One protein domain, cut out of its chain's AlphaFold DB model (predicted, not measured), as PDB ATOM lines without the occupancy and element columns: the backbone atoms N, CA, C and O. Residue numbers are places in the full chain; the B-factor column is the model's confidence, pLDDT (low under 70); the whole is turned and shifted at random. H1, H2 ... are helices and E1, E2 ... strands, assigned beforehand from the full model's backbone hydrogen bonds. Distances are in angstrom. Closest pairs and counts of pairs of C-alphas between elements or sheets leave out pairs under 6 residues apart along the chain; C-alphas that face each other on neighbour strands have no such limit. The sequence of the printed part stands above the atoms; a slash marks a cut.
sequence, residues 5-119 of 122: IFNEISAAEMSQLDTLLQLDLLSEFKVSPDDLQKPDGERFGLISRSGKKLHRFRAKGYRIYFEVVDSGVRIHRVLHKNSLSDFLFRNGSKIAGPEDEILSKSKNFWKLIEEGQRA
ATOM      1  N   ILE A   5     325.977 163.866 173.707       94.69
ATOM      2  CA  ILE A   5     326.591 163.281 172.516       94.69
ATOM      3  C   ILE A   5     325.465 162.851 171.585       94.69
ATOM      4  O   ILE A   5     324.642 162.001 171.946       94.69
ATOM      5  N   PHE A   6     325.432 163.424 170.388       96.31
ATOM      6  CA  PHE A   6     324.513 162.994 169.349       96.31
ATOM      7  C   PHE A   6     325.152 161.881 168.517       96.31
ATOM      8  O   PHE A   6     326.365 161.703 168.474       96.31
ATOM      9  N   ASN A   7     324.310 161.092 167.869       96.88
ATOM     10  CA  ASN A   7     324.681 160.303 166.702       96.88
ATOM     11  C   ASN A   7     324.049 160.910 165.442       96.88
ATOM     12  O   ASN A   7     323.109 161.701 165.557       96.88
ATOM     13  N   GLU A   8     324.511 160.499 164.260       97.38
ATOM     14  CA  GLU A   8     324.025 160.992 162.958       97.38
ATOM     15  C   GLU A   8     322.489 161.009 162.837       97.38
ATOM     16  O   GLU A   8     321.923 161.987 162.351       97.38
ATOM     17  N   ILE A   9     321.800 159.974 163.332       97.62
ATOM     18  CA  ILE A   9     320.332 159.888 163.295       97.62
ATOM     19  C   ILE A   9     319.715 160.919 164.238       97.62
ATOM     20  O   ILE A   9     318.895 161.729 163.820       97.62
ATOM     21  N   SER A  10     320.123 160.924 165.508       97.19
ATOM     22  CA  SER A  10     319.560 161.853 166.498       97.19
ATOM     23  C   SER A  10     319.868 163.322 166.185       97.19
ATOM     24  O   SER A  10     319.060 164.196 166.491       97.19
ATOM     25  N   ALA A  11     321.020 163.600 165.567       96.69
ATOM     26  CA  ALA A  11     321.390 164.931 165.108       96.69
ATOM     27  C   ALA A  11     320.484 165.370 163.953       96.69
ATOM     28  O   ALA A  11     319.959 166.482 163.977       96.69
ATOM     29  N   ALA A  12     320.239 164.477 162.987       97.25
ATOM     30  CA  ALA A  12     319.320 164.741 161.889       97.25
ATOM     31  C   ALA A  12     317.890 164.988 162.398       97.25
ATOM     32  O   ALA A  12     317.282 165.990 162.028       97.25
ATOM     33  N   GLU A  13     317.381 164.146 163.303       96.94
ATOM     34  CA  GLU A  13     316.057 164.315 163.922       96.94
ATOM     35  C   GLU A  13     315.933 165.652 164.668       96.94
ATOM     36  O   GLU A  13     314.918 166.333 164.546       96.94
ATOM     37  N   MET A  14     316.977 166.068 165.393       95.88
ATOM     38  CA  MET A  14     317.010 167.366 166.072       95.88
ATOM     39  C   MET A  14     317.069 168.543 165.083       95.88
ATOM     40  O   MET A  14     316.419 169.560 165.303       95.88
ATOM     41  N   SER A  15     317.817 168.416 163.982       95.12
ATOM     42  CA  SER A  15     317.956 169.474 162.966       95.12
ATOM     43  C   SER A  15     316.706 169.704 162.115       95.12
ATOM     44  O   SER A  15     316.588 170.738 161.466       95.12
ATOM     45  N   GLN A  16     315.778 168.743 162.101       95.19
ATOM     46  CA  GLN A  16     314.491 168.876 161.415       95.19
ATOM     47  C   GLN A  16     313.483 169.715 162.206       95.19
ATOM     48  O   GLN A  16     312.419 170.041 161.684       95.19
ATOM     49  N   LEU A  17     313.787 170.029 163.467       95.25
ATOM     50  CA  LEU A  17     312.940 170.861 164.307       95.25
ATOM     51  C   LEU A  17     313.125 172.337 163.962       95.25
ATOM     52  O   LEU A  17     314.204 172.765 163.558       95.25
ATOM     53  N   ASP A  18     312.086 173.134 164.206       95.44
ATOM     54  CA  ASP A  18     312.210 174.587 164.154       95.44
ATOM     55  C   ASP A  18     313.296 175.068 165.129       95.44
ATOM     56  O   ASP A  18     313.373 174.597 166.267       95.44
ATOM     57  N   THR A  19     314.104 176.053 164.723       94.88
ATOM     58  CA  THR A  19     315.275 176.518 165.491       94.88
ATOM     59  C   THR A  19     314.941 176.882 166.940       94.88
ATOM     60  O   THR A  19     315.690 176.543 167.854       94.88
ATOM     61  N   LEU A  20     313.806 177.548 167.176       95.00
ATOM     62  CA  LEU A  20     313.370 177.907 168.530       95.00
ATOM     63  C   LEU A  20     313.074 176.668 169.379       95.00
ATOM     64  O   LEU A  20     313.499 176.590 170.526       95.00
ATOM     65  N   LEU A  21     312.399 175.674 168.803       94.62
ATOM     66  CA  LEU A  21     312.087 174.425 169.485       94.62
ATOM     67  C   LEU A  21     313.356 173.613 169.777       94.62
ATOM     68  O   LEU A  21     313.467 173.029 170.852       94.62
ATOM     69  N   GLN A  22     314.319 173.594 168.851       93.62
ATOM     70  CA  GLN A  22     315.621 172.971 169.076       93.62
ATOM     71  C   GLN A  22     316.335 173.607 170.277       93.62
ATOM     72  O   GLN A  22     316.789 172.890 171.171       93.62
ATOM     73  N   LEU A  23     316.416 174.940 170.316       92.75
ATOM     74  CA  LEU A  23     317.042 175.673 171.420       92.75
ATOM     75  C   LEU A  23     316.325 175.410 172.746       92.75
ATOM     76  O   LEU A  23     316.987 175.112 173.741       92.75
ATOM     77  N   ASP A  24     314.993 175.446 172.750       93.19
ATOM     78  CA  ASP A  24     314.181 175.147 173.929       93.19
ATOM     79  C   ASP A  24     314.471 173.735 174.447       93.19
ATOM     80  O   ASP A  24     314.831 173.569 175.614       93.19
ATOM     81  N   LEU A  25     314.398 172.721 173.579       93.44
ATOM     82  CA  LEU A  25     314.654 171.330 173.954       93.44
ATOM     83  C   LEU A  25     316.070 171.132 174.499       93.44
ATOM     84  O   LEU A  25     316.231 170.473 175.523       93.44
ATOM     85  N   LEU A  26     317.085 171.715 173.856       90.56
ATOM     86  CA  LEU A  26     318.472 171.640 174.320       90.56
ATOM     87  C   LEU A  26     318.676 172.362 175.657       90.56
ATOM     88  O   LEU A  26     319.427 171.888 176.508       90.56
ATOM     89  N   SER A  27     318.000 173.494 175.860       89.62
ATOM     90  CA  SER A  27     318.102 174.272 177.095       89.62
ATOM     91  C   SER A  27     317.418 173.586 178.282       89.62
ATOM     92  O   SER A  27     317.910 173.686 179.409       89.62
ATOM     93  N   GLU A  28     316.319 172.867 178.034       90.06
ATOM     94  CA  GLU A  28     315.597 172.083 179.038       90.06
ATOM     95  C   GLU A  28     316.260 170.729 179.302       90.06
ATOM     96  O   GLU A  28     316.175 170.210 180.416       90.06
ATOM     97  N   PHE A  29     316.952 170.162 178.310       89.88
ATOM     98  CA  PHE A  29     317.662 168.893 178.432       89.88
ATOM     99  C   PHE A  29     318.987 169.049 179.193       89.88
ATOM    100  O   PHE A  29     320.084 168.885 178.661       89.88
ATOM    101  N   LYS A  30     318.883 169.354 180.488       83.12
ATOM    102  CA  LYS A  30     320.005 169.381 181.429       83.12
ATOM    103  C   LYS A  30     319.935 168.158 182.326       83.12
ATOM    104  O   LYS A  30     319.292 168.188 183.365       83.12
ATOM    105  N   VAL A  31     320.603 167.083 181.918       83.19
ATOM    106  CA  VAL A  31     320.639 165.842 182.700       83.19
ATOM    107  C   VAL A  31     321.721 165.929 183.777       83.19
ATOM    108  O   VAL A  31     322.905 166.154 183.482       83.19
ATOM    109  N   SER A  32     321.324 165.729 185.030       83.44
ATOM    110  CA  SER A  32     322.213 165.517 186.172       83.44
ATOM    111  C   SER A  32     322.115 164.074 186.699       83.44
ATOM    112  O   SER A  32     321.140 163.377 186.415       83.44
ATOM    113  N   PRO A  33     323.117 163.586 187.454       78.81
ATOM    114  CA  PRO A  33     323.044 162.271 188.089       78.81
ATOM    115  C   PRO A  33     321.817 162.096 188.999       78.81
ATOM    116  O   PRO A  33     321.268 160.997 189.062       78.81
ATOM    117  N   ASP A  34     321.379 163.154 189.683       79.19
ATOM    118  CA  ASP A  34     320.212 163.137 190.573       79.19
ATOM    119  C   ASP A  34     318.901 162.905 189.806       79.19
ATOM    120  O   ASP A  34     318.081 162.085 190.232       79.19
ATOM    121  N   ASP A  35     318.750 163.522 188.626       79.56
ATOM    122  CA  ASP A  35     317.575 163.346 187.750       79.56
ATOM    123  C   ASP A  35     317.393 161.885 187.305       79.56
ATOM    124  O   ASP A  35     316.281 161.417 187.055       79.56
ATOM    125  N   LEU A  36     318.500 161.142 187.206       77.38
ATOM    126  CA  LEU A  36     318.506 159.745 186.774       77.38
ATOM    127  C   LEU A  36     318.305 158.757 187.928       77.38
ATOM    128  O   LEU A  36     317.857 157.634 187.688       77.38
ATOM    129  N   GLN A  37     318.632 159.149 189.164       73.81
ATOM    130  CA  GLN A  37     318.459 158.308 190.353       73.81
ATOM    131  C   GLN A  37     317.005 158.259 190.829       73.81
ATOM    132  O   GLN A  37     316.569 157.235 191.357       73.81
ATOM    133  N   LYS A  38     316.248 159.344 190.636       69.75
ATOM    134  CA  LYS A  38     314.824 159.427 190.986       69.75
ATOM    135  C   LYS A  38     314.017 160.004 189.819       69.75
ATOM    136  O   LYS A  38     313.588 161.153 189.901       69.75
ATOM    137  N   PRO A  39     313.802 159.230 188.741       70.94
ATOM    138  CA  PRO A  39     312.938 159.672 187.657       70.94
ATOM    139  C   PRO A  39     311.526 159.919 188.199       70.94
ATOM    140  O   PRO A  39     310.924 159.038 188.812       70.94
ATOM    141  N   ASP A  40     311.006 161.121 187.965       72.06
ATOM    142  CA  ASP A  40     309.654 161.535 188.356       72.06
ATOM    143  C   ASP A  40     308.551 160.851 187.523       72.06
ATOM    144  O   ASP A  40     307.370 160.957 187.840       72.06
ATOM    145  N   GLY A  41     308.923 160.144 186.451       70.50
ATOM    146  CA  GLY A  41     308.020 159.477 185.511       70.50
ATOM    147  C   GLY A  41     307.364 160.434 184.510       70.50
ATOM    148  O   GLY A  41     306.983 160.021 183.407       70.50
ATOM    149  N   GLU A  42     307.271 161.719 184.854       78.94
ATOM    150  CA  GLU A  42     306.680 162.764 184.027       78.94
ATOM    151  C   GLU A  42     307.685 163.351 183.037       78.94
ATOM    152  O   GLU A  42     307.456 163.264 181.825       78.94
ATOM    153  N   ARG A  43     308.802 163.904 183.523       86.69
ATOM    154  CA  ARG A  43     309.891 164.420 182.684       86.69
ATOM    155  C   ARG A  43     310.878 163.329 182.351       86.69
ATOM    156  O   ARG A  43     311.170 163.132 181.172       86.69
ATOM    157  N   PHE A  44     311.369 162.620 183.361       90.94
ATOM    158  CA  PHE A  44     312.333 161.545 183.183       90.94
ATOM    159  C   PHE A  44     311.665 160.189 183.378       90.94
ATOM    160  O   PHE A  44     310.959 159.948 184.350       90.94
ATOM    161  N   GLY A  45     311.891 159.284 182.431       91.12
ATOM    162  CA  GLY A  45     311.451 157.895 182.493       91.12
ATOM    163  C   GLY A  45     312.623 156.938 182.325       91.12
ATOM    164  O   GLY A  45     313.645 157.286 181.729       91.12
ATOM    165  N   LEU A  46     312.455 155.717 182.823       91.81
ATOM    166  CA  LEU A  46     313.385 154.614 182.610       91.81
ATOM    167  C   LEU A  46     312.631 153.447 181.975       91.81
ATOM    168  O   LEU A  46     311.717 152.882 182.570       91.81
ATOM    169  N   ILE A  47     313.058 153.060 180.780       93.56
ATOM    170  CA  ILE A  47     312.524 151.922 180.040       93.56
ATOM    171  C   ILE A  47     313.571 150.820 180.102       93.56
ATOM    172  O   ILE A  47     314.727 151.023 179.731       93.56
ATOM    173  N   SER A  48     313.175 149.643 180.578       90.19
ATOM    174  CA  SER A  48     314.077 148.497 180.686       90.19
ATOM    175  C   SER A  48     313.584 147.332 179.843       90.19
ATOM    176  O   SER A  48     312.401 146.998 179.872       90.19
ATOM    177  N   ARG A  49     314.493 146.682 179.111       88.75
ATOM    178  CA  ARG A  49     314.204 145.435 178.392       88.75
ATOM    179  C   ARG A  49     315.427 144.535 178.362       88.75
ATOM    180  O   ARG A  49     316.483 144.945 177.895       88.75
ATOM    181  N   SER A  50     315.268 143.290 178.813       86.06
ATOM    182  CA  SER A  50     316.330 142.272 178.762       86.06
ATOM    183  C   SER A  50     317.670 142.768 179.337       86.06
ATOM    184  O   SER A  50     318.720 142.543 178.746       86.06
ATOM    185  N   GLY A  51     317.630 143.508 180.451       84.44
ATOM    186  CA  GLY A  51     318.817 144.088 181.095       84.44
ATOM    187  C   GLY A  51     319.336 145.395 180.479       84.44
ATOM    188  O   GLY A  51     320.139 146.072 181.115       84.44
ATOM    189  N   LYS A  52     318.853 145.806 179.298       88.44
ATOM    190  CA  LYS A  52     319.161 147.120 178.714       88.44
ATOM    191  C   LYS A  52     318.332 148.202 179.403       88.44
ATOM    192  O   LYS A  52     317.114 148.051 179.519       88.44
ATOM    193  N   LYS A  53     318.988 149.285 179.822       92.06
ATOM    194  CA  LYS A  53     318.363 150.488 180.385       92.06
ATOM    195  C   LYS A  53     318.376 151.595 179.339       92.06
ATOM    196  O   LYS A  53     319.418 151.878 178.765       92.06
ATOM    197  N   LEU A  54     317.225 152.211 179.116       95.50
ATOM    198  CA  LEU A  54     317.060 153.344 178.219       95.50
ATOM    199  C   LEU A  54     316.341 154.454 178.975       95.50
ATOM    200  O   LEU A  54     315.218 154.265 179.442       95.50
ATOM    201  N   HIS A  55     316.978 155.611 179.092       94.94
ATOM    202  CA  HIS A  55     316.352 156.776 179.691       94.94
ATOM    203  C   HIS A  55     315.517 157.516 178.651       94.94
ATOM    204  O   HIS A  55     315.841 157.543 177.460       94.94
ATOM    205  N   ARG A  56     314.431 158.130 179.115       94.38
ATOM    206  CA  ARG A  56     313.587 159.018 178.321       94.38
ATOM    207  C   ARG A  56     313.489 160.365 179.011       94.38
ATOM    208  O   ARG A  56     313.194 160.413 180.197       94.38
ATOM    209  N   PHE A  57     313.618 161.436 178.244       94.56
ATOM    210  CA  PHE A  57     313.217 162.776 178.650       94.56
ATOM    211  C   PHE A  57     312.025 163.263 177.820       94.56
ATOM    212  O   PHE A  57     311.999 163.066 176.604       94.56
ATOM    213  N   ARG A  58     311.032 163.885 178.462       93.25
ATOM    214  CA  ARG A  58     309.863 164.491 177.814       93.25
ATOM    215  C   ARG A  58     309.890 166.008 177.972       93.25
ATOM    216  O   ARG A  58     309.866 166.513 179.088       93.25
ATOM    217  N   ALA A  59     309.819 166.718 176.851       93.56
ATOM    218  CA  ALA A  59     309.619 168.164 176.816       93.56
ATOM    219  C   ALA A  59     308.931 168.567 175.510       93.56
ATOM    220  O   ALA A  59     309.147 167.939 174.478       93.56
ATOM    221  N   LYS A  60     308.061 169.585 175.555       93.12
ATOM    222  CA  LYS A  60     307.419 170.199 174.369       93.12
ATOM    223  C   LYS A  60     306.760 169.213 173.386       93.12
ATOM    224  O   LYS A  60     306.698 169.454 172.189       93.12
ATOM    225  N   GLY A  61     306.264 168.074 173.875       93.75
ATOM    226  CA  GLY A  61     305.672 167.034 173.023       93.75
ATOM    227  C   GLY A  61     306.679 166.098 172.341       93.75
ATOM    228  O   GLY A  61     306.258 165.187 171.632       93.75
ATOM    229  N   TYR A  62     307.971 166.242 172.612       96.06
ATOM    230  CA  TYR A  62     309.039 165.358 172.155       96.06
ATOM    231  C   TYR A  62     309.463 164.369 173.239       96.06
ATOM    232  O   TYR A  62     309.183 164.547 174.429       96.06
ATOM    233  N   ARG A  63     310.088 163.276 172.800       96.06
ATOM    234  CA  ARG A  63     310.763 162.274 173.620       96.06
ATOM    235  C   ARG A  63     312.209 162.177 173.156       96.06
ATOM    236  O   ARG A  63     312.448 161.867 171.992       96.06
ATOM    237  N   ILE A  64     313.146 162.412 174.064       96.56
ATOM    238  CA  ILE A  64     314.574 162.180 173.844       96.56
ATOM    239  C   ILE A  64     314.925 160.861 174.525       96.56
ATOM    240  O   ILE A  64     314.753 160.737 175.737       96.56
ATOM    241  N   TYR A  65     315.387 159.882 173.753       96.81
ATOM    242  CA  TYR A  65     315.821 158.583 174.264       96.81
ATOM    243  C   TYR A  65     317.340 158.521 174.293       96.81
ATOM    244  O   TYR A  65     317.979 158.761 173.267       96.81
ATOM    245  N   PHE A  66     317.914 158.198 175.448       96.31
ATOM    246  CA  PHE A  66     319.357 158.262 175.658       96.31
ATOM    247  C   PHE A  66     319.856 157.211 176.652       96.31
ATOM    248  O   PHE A  66     319.094 156.668 177.456       96.31
ATOM    249  N   GLU A  67     321.155 156.947 176.602       94.88
ATOM    250  CA  GLU A  67     321.878 156.129 177.574       94.88
ATOM    251  C   GLU A  67     322.989 156.955 178.238       94.88
ATOM    252  O   GLU A  67     323.528 157.889 177.637       94.88
ATOM    253  N   VAL A  68     323.321 156.629 179.489       92.38
ATOM    254  CA  VAL A  68     324.515 157.175 180.149       92.38
ATOM    255  C   VAL A  68     325.713 156.336 179.722       92.38
ATOM    256  O   VAL A  68     325.683 155.112 179.839       92.38
ATOM    257  N   VAL A  69     326.754 157.004 179.243       91.19
ATOM    258  CA  VAL A  69     328.045 156.423 178.863       91.19
ATOM    259  C   VAL A  69     329.158 157.109 179.652       91.19
ATOM    260  O   VAL A  69     328.946 158.176 180.223       91.19
ATOM    261  N   ASP A  70     330.364 156.545 179.650       87.12
ATOM    262  CA  ASP A  70     331.493 157.094 180.420       87.12
ATOM    263  C   ASP A  70     331.803 158.564 180.082       87.12
ATOM    264  O   ASP A  70     332.208 159.340 180.943       87.12
ATOM    265  N   SER A  71     331.571 158.968 178.831       86.62
ATOM    266  CA  SER A  71     331.797 160.333 178.349       86.62
ATOM    267  C   SER A  71     330.605 161.283 178.518       86.62
ATOM    268  O   SER A  71     330.728 162.452 178.168       86.62
ATOM    269  N   GLY A  72     329.455 160.835 179.039       91.06
ATOM    270  CA  GLY A  72     328.268 161.677 179.211       91.06
ATOM    271  C   GLY A  72     326.953 160.957 178.922       91.06
ATOM    272  O   GLY A  72     326.717 159.849 179.392       91.06
ATOM    273  N   VAL A  73     326.067 161.591 178.157       93.50
ATOM    274  CA  VAL A  73     324.806 160.992 177.701       93.50
ATOM    275  C   VAL A  73     324.782 160.905 176.185       93.50
ATOM    276  O   VAL A  73     324.959 161.905 175.490       93.50
ATOM    277  N   ARG A  74     324.544 159.704 175.661       95.62
ATOM    278  CA  ARG A  74     324.392 159.474 174.226       95.62
ATOM    279  C   ARG A  74     322.917 159.448 173.869       95.62
ATOM    280  O   ARG A  74     322.184 158.571 174.321       95.62
ATOM    281  N   ILE A  75     322.489 160.382 173.028       97.19
ATOM    282  CA  ILE A  75     321.129 160.404 172.489       97.19
ATOM    283  C   ILE A  75     321.047 159.395 171.345       97.19
ATOM    284  O   ILE A  75     321.892 159.381 170.452       97.19
ATOM    285  N   HIS A  76     320.023 158.544 171.362       97.62
ATOM    286  CA  HIS A  76     319.739 157.583 170.297       97.62
ATOM    287  C   HIS A  76     318.680 158.083 169.327       97.62
ATOM    288  O   HIS A  76     318.784 157.802 168.129       97.62
ATOM    289  N   ARG A  77     317.663 158.779 169.855       97.81
ATOM    290  CA  ARG A  77     316.481 159.230 169.115       97.81
ATOM    291  C   ARG A  77     315.837 160.475 169.726       97.81
ATOM    292  O   ARG A  77     315.775 160.592 170.952       97.81
ATOM    293  N   VAL A  78     315.279 161.332 168.876       97.38
ATOM    294  CA  VAL A  78     314.471 162.512 169.210       97.38
ATOM    295  C   VAL A  78     313.147 162.409 168.452       97.38
ATOM    296  O   VAL A  78     313.086 162.634 167.250       97.38
ATOM    297  N   LEU A  79     312.067 162.034 169.141       97.06
ATOM    298  CA  LEU A  79     310.796 161.687 168.494       97.06
ATOM    299  C   LEU A  79     309.645 162.555 168.986       97.06
ATOM    300  O   LEU A  79     309.426 162.691 170.190       97.06
ATOM    301  N   HIS A  80     308.835 163.062 168.060       96.50
ATOM    302  CA  HIS A  80     307.564 163.688 168.412       96.50
ATOM    303  C   HIS A  80     306.553 162.638 168.904       96.50
ATOM    304  O   HIS A  80     306.484 161.523 168.379       96.50
ATOM    305  N   LYS A  81     305.720 162.998 169.890       94.44
ATOM    306  CA  LYS A  81     304.741 162.086 170.509       94.44
ATOM    307  C   LYS A  81     303.793 161.443 169.503       94.44
ATOM    308  O   LYS A  81     303.518 160.254 169.607       94.44
ATOM    309  N   ASN A  82     303.319 162.210 168.519       93.44
ATOM    310  CA  ASN A  82     302.350 161.703 167.549       93.44
ATOM    311  C   ASN A  82     303.019 160.727 166.577       93.44
ATOM    312  O   ASN A  82     302.442 159.686 166.286       93.44
ATOM    313  N   SER A  83     304.249 161.019 166.143       93.12
ATOM    314  CA  SER A  83     305.028 160.131 165.275       93.12
ATOM    315  C   SER A  83     305.361 158.816 165.981       93.12
ATOM    316  O   SER A  83     305.274 157.753 165.378       93.12
ATOM    317  N   LEU A  84     305.681 158.869 167.279       93.75
ATOM    318  CA  LEU A  84     305.889 157.672 168.092       93.75
ATOM    319  C   LEU A  84     304.605 156.843 168.231       93.75
ATOM    320  O   LEU A  84     304.639 155.633 168.021       93.75
ATOM    321  N   SER A  85     303.481 157.477 168.572       91.25
ATOM    322  CA  SER A  85     302.188 156.793 168.693       91.25
ATOM    323  C   SER A  85     301.773 156.130 167.381       91.25
ATOM    324  O   SER A  85     301.363 154.971 167.374       91.25
ATOM    325  N   ASP A  86     301.931 156.845 166.268       91.62
ATOM    326  CA  ASP A  86     301.658 156.344 164.925       91.62
ATOM    327  C   ASP A  86     302.569 155.161 164.559       91.62
ATOM    328  O   ASP A  86     302.090 154.110 164.124       91.62
ATOM    329  N   PHE A  87     303.872 155.270 164.837       93.00
ATOM    330  CA  PHE A  87     304.822 154.171 164.673       93.00
ATOM    331  C   PHE A  87     304.400 152.933 165.474       93.00
ATOM    332  O   PHE A  87     304.377 151.829 164.931       93.00
ATOM    333  N   LEU A  88     304.042 153.091 166.751       90.94
ATOM    334  CA  LEU A  88     303.626 151.980 167.609       90.94
ATOM    335  C   LEU A  88     302.341 151.315 167.107       90.94
ATOM    336  O   LEU A  88     302.273 150.083 167.069       90.94
ATOM    337  N   PHE A  89     301.366 152.119 166.681       89.12
ATOM    338  CA  PHE A  89     300.101 151.643 166.131       89.12
ATOM    339  C   PHE A  89     300.316 150.777 164.884       89.12
ATOM    340  O   PHE A  89     299.873 149.629 164.843       89.12
ATOM    341  N   ARG A  90     301.069 151.283 163.896       89.38
ATOM    342  CA  ARG A  90     301.371 150.546 162.652       89.38
ATOM    343  C   ARG A  90     302.144 149.254 162.906       89.38
ATOM    344  O   ARG A  90     302.016 148.295 162.154       89.38
ATOM    345  N   ASN A  91     302.926 149.221 163.979       88.75
ATOM    346  CA  ASN A  91     303.744 148.080 164.371       88.75
ATOM    347  C   ASN A  91     303.038 147.120 165.349       88.75
ATOM    348  O   ASN A  91     303.708 146.338 166.029       88.75
ATOM    349  N   GLY A  92     301.704 147.177 165.436       79.06
ATOM    350  CA  GLY A  92     300.883 146.216 166.180       79.06
ATOM    351  C   GLY A  92     300.996 146.321 167.704       79.06
ATOM    352  O   GLY A  92     300.591 145.400 168.414       79.06
ATOM    353  N   SER A  93     301.551 147.419 168.227       80.50
ATOM    354  CA  SER A  93     301.604 147.656 169.672       80.50
ATOM    355  C   SER A  93     300.250 148.181 170.149       80.50
ATOM    356  O   SER A  93     299.766 149.204 169.668       80.50
ATOM    357  N   LYS A  94     299.625 147.491 171.111       72.75
ATOM    358  CA  LYS A  94     298.402 147.986 171.758       72.75
ATOM    359  C   LYS A  94     298.759 149.218 172.593       72.75
ATOM    360  O   LYS A  94     299.621 149.124 173.459       72.75
ATOM    361  N   ILE A  95     298.086 150.348 172.363       66.44
ATOM    362  CA  ILE A  95     298.352 151.625 173.060       66.44
ATOM    363  C   ILE A  95     297.617 151.703 174.419       66.44
ATOM    364  O   ILE A  95     297.414 152.772 174.986       66.44
ATOM    365  N   ALA A  96     297.174 150.560 174.947       72.19
ATOM    366  CA  ALA A  96     296.503 150.491 176.235       72.19
ATOM    367  C   ALA A  96     297.547 150.313 177.345       72.19
ATOM    368  O   ALA A  96     298.171 149.256 177.436       72.19
ATOM    369  N   GLY A  97     297.723 151.344 178.172       80.81
ATOM    370  CA  GLY A  97     298.627 151.345 179.323       80.81
ATOM    371  C   GLY A  97     299.647 152.490 179.297       80.81
ATOM    372  O   GLY A  97     299.639 153.314 178.378       80.81
ATOM    373  N   PRO A  98     300.525 152.570 180.311       85.69
ATOM    374  CA  PRO A  98     301.598 153.558 180.357       85.69
ATOM    375  C   PRO A  98     302.547 153.434 179.154       85.69
ATOM    376  O   PRO A  98     302.964 152.333 178.792       85.69
ATOM    377  N   GLU A  99     302.938 154.570 178.562       87.38
ATOM    378  CA  GLU A  99     303.815 154.629 177.374       87.38
ATOM    379  C   GLU A  99     305.104 153.804 177.571       87.38
ATOM    380  O   GLU A  99     305.451 153.001 176.712       87.38
ATOM    381  N   ASP A 100     305.770 153.928 178.727       88.38
ATOM    382  CA  ASP A 100     307.004 153.181 179.036       88.38
ATOM    383  C   ASP A 100     306.817 151.665 179.021       88.38
ATOM    384  O   ASP A 100     307.683 150.930 178.543       88.38
ATOM    385  N   GLU A 101     305.671 151.183 179.505       89.19
ATOM    386  CA  GLU A 101     305.367 149.757 179.528       89.19
ATOM    387  C   GLU A 101     305.187 149.223 178.102       89.19
ATOM    388  O   GLU A 101     305.746 148.181 177.747       89.19
ATOM    389  N   ILE A 102     304.478 149.970 177.253       90.62
ATOM    390  CA  ILE A 102     304.282 149.632 175.839       90.62
ATOM    391  C   ILE A 102     305.635 149.590 175.114       90.62
ATOM    392  O   ILE A 102     305.941 148.625 174.407       90.62
ATOM    393  N   LEU A 103     306.479 150.604 175.331       92.56
ATOM    394  CA  LEU A 103     307.810 150.699 174.730       92.56
ATOM    395  C   LEU A 103     308.729 149.559 175.182       92.56
ATOM    396  O   LEU A 103     309.432 148.971 174.358       92.56
ATOM    397  N   SER A 104     308.682 149.177 176.463       91.75
ATOM    398  CA  SER A 104     309.474 148.059 176.996       91.75
ATOM    399  C   SER A 104     309.177 146.727 176.289       91.75
ATOM    400  O   SER A 104     310.081 145.916 176.090       91.75
ATOM    401  N   LYS A 105     307.931 146.522 175.837       90.88
ATOM    402  CA  LYS A 105     307.460 145.294 175.176       90.88
ATOM    403  C   LYS A 105     307.592 145.337 173.647       90.88
ATOM    404  O   LYS A 105     307.571 144.289 172.997       90.88
ATOM    405  N   SER A 106     307.742 146.520 173.051       91.88
ATOM    406  CA  SER A 106     307.726 146.696 171.595       91.88
ATOM    407  C   SER A 106     309.044 146.290 170.930       91.88
ATOM    408  O   SER A 106     310.063 146.973 171.027       91.88
ATOM    409  N   LYS A 107     309.034 145.184 170.171       92.69
ATOM    410  CA  LYS A 107     310.208 144.731 169.400       92.69
ATOM    411  C   LYS A 107     310.705 145.790 168.413       92.69
ATOM    412  O   LYS A 107     311.909 146.016 168.332       92.69
ATOM    413  N   ASN A 108     309.776 146.443 167.721       93.75
ATOM    414  CA  ASN A 108     310.075 147.432 166.690       93.75
ATOM    415  C   ASN A 108     310.665 148.718 167.277       93.75
ATOM    416  O   ASN A 108     311.616 149.252 166.717       93.75
ATOM    417  N   PHE A 109     310.176 149.166 168.439       95.25
ATOM    418  CA  PHE A 109     310.762 150.316 169.128       95.25
ATOM    419  C   PHE A 109     312.231 150.074 169.495       95.25
ATOM    420  O   PHE A 109     313.084 150.905 169.210       95.25
ATOM    421  N   TRP A 110     312.555 148.917 170.069       95.06
ATOM    422  CA  TRP A 110     313.945 148.628 170.431       95.06
ATOM    423  C   TRP A 110     314.855 148.452 169.222       95.06
ATOM    424  O   TRP A 110     315.996 148.884 169.292       95.06
ATOM    425  N   LYS A 111     314.356 147.899 168.109       94.94
ATOM    426  CA  LYS A 111     315.116 147.875 166.851       94.94
ATOM    427  C   LYS A 111     315.478 149.298 166.408       94.94
ATOM    428  O   LYS A 111     316.622 149.551 166.051       94.94
ATOM    429  N   LEU A 112     314.522 150.220 166.513       95.19
ATOM    430  CA  LEU A 112     314.725 151.639 166.237       95.19
ATOM    431  C   LEU A 112     315.772 152.255 167.191       95.19
ATOM    432  O   LEU A 112     316.673 152.955 166.745       95.19
ATOM    433  N   ILE A 113     315.756 151.937 168.488       96.44
ATOM    434  CA  ILE A 113     316.808 152.393 169.421       96.44
ATOM    435  C   ILE A 113     318.185 151.802 169.076       96.44
ATOM    436  O   ILE A 113     319.183 152.521 169.079       96.44
ATOM    437  N   GLU A 114     318.248 150.517 168.726       95.62
ATOM    438  CA  GLU A 114     319.488 149.821 168.364       95.62
ATOM    439  C   GLU A 114     320.132 150.382 167.090       95.62
ATOM    440  O   GLU A 114     321.356 150.439 166.990       95.62
ATOM    441  N   GLU A 115     319.336 150.849 166.128       96.50
ATOM    442  CA  GLU A 115     319.847 151.597 164.973       96.50
ATOM    443  C   GLU A 115     320.565 152.882 165.412       96.50
ATOM    444  O   GLU A 115     321.630 153.196 164.893       96.50
ATOM    445  N   GLY A 116     320.029 153.597 166.409       94.69
ATOM    446  CA  GLY A 116     320.676 154.780 166.994       94.69
ATOM    447  C   GLY A 116     321.943 154.449 167.781       94.69
ATOM    448  O   GLY A 116     322.908 155.201 167.742       94.69
ATOM    449  N   GLN A 117     321.978 153.302 168.460       93.81
ATOM    450  CA  GLN A 117     323.179 152.818 169.153       93.81
ATOM    451  C   GLN A 117     324.328 152.484 168.192       93.81
ATOM    452  O   GLN A 117     325.493 152.622 168.561       93.81
ATOM    453  N   ARG A 118     324.004 152.033 166.974       95.56
ATOM    454  CA  ARG A 118     324.981 151.672 165.931       95.56
ATOM    455  C   ARG A 118     325.412 152.852 165.062       95.56
ATOM    456  O   ARG A 118     326.418 152.736 164.365       95.56
ATOM    457  N   ALA A 119     324.652 153.945 165.069       95.75
ATOM    458  CA  ALA A 119     324.968 155.144 164.306       95.75
ATOM    459  C   ALA A 119     326.234 155.826 164.840       95.75
ATOM    460  O   ALA A 119     326.548 155.756 166.033       95.75
TER     461      ALA A 119
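This is residues 5 to 119 of the 122 residues of an uncharacterized protein of Verrucomicrobia bacterium (UniProt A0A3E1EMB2). A strongly twisted sheet of four strands makes the core, with H6 slanting over one face, H5 by E1 on that same face, and H1 and H3 on the opposite face. H4 sets out from the end of E4, and H2 lies by the end of E2. The printed part has 115 residues, with three named helices, then four strands, then three helices; the sheet, in order E1 E2 E3 E4, is antiparallel throughout. The class is mixed, helices and strands, and the whole is compact and rounded, with a radius of gyration of the C-alphas of 13.5 A and spans of 34 by 31 by 28 A.

Begin with H1, residues 8 to 15, which is on the sheet of E1, residues 44 to 49, E2, 52 to 59, E3, 62 to 69, and E4, 72 to 80; its closest C-alphas with E4 are Ser 10 and Arg 77, 4.8 A. Next, H2, residues 19 to 28, is close to but not clearly touching H1, with closest C-alphas Met 14 and Gln 22, 6.5 A. H3, residues 33 to 37, is on the same face as H1; its closest C-alphas with E1 are Asp 35 and Phe 44, 7.2 A. The strands form a meander, each the antiparallel neighbour of the one before, in three hairpins: look for N 45 and O 56 at 2.8 A, N 57 and O 64 at 2.8 A, and N 63 and O 79 at 2.8 A, within hydrogen-bond range. E4 bends by 57 degrees at residue 76. H4, residues 81 to 90, is near H5, residues 99 to 105, whose closest C-alphas with E1 are Ser 104 and Arg 49, 5.6 A. H6, residues 107 to 118, lies over E3 at a height over the sheet of 6.6 A, and its closest C-alphas with E4 are Gly 116 and His 76, 4.4 A. H5 and H6 only just touch, only at the corner, with 3 pairs of C-alphas within 8 A, the closest Leu 103 and Phe 109, 6.3 A; H6 does so with residues 109 to 110 alone. In the six helices every O i to N i+4 pair is within hydrogen-bond range.

Find C-alpha 8 at (324.025, 160.992, 162.958), where H1 begins. E2, E3 and E4 measure 23.2 A, 22.0 A and 23.4 A from first to last C-alpha, and E1 16.9 A. H6 runs 16.7 A to C-alpha 118 at (324.981, 151.672, 165.931).

The C-alphas farthest apart, Leu 20 and Ser 50, are 37.2 A apart. The printed part has no cut, and no link is long. Mean pLDDT of the printed part is 90.5; residues 38 and 95 are under 70.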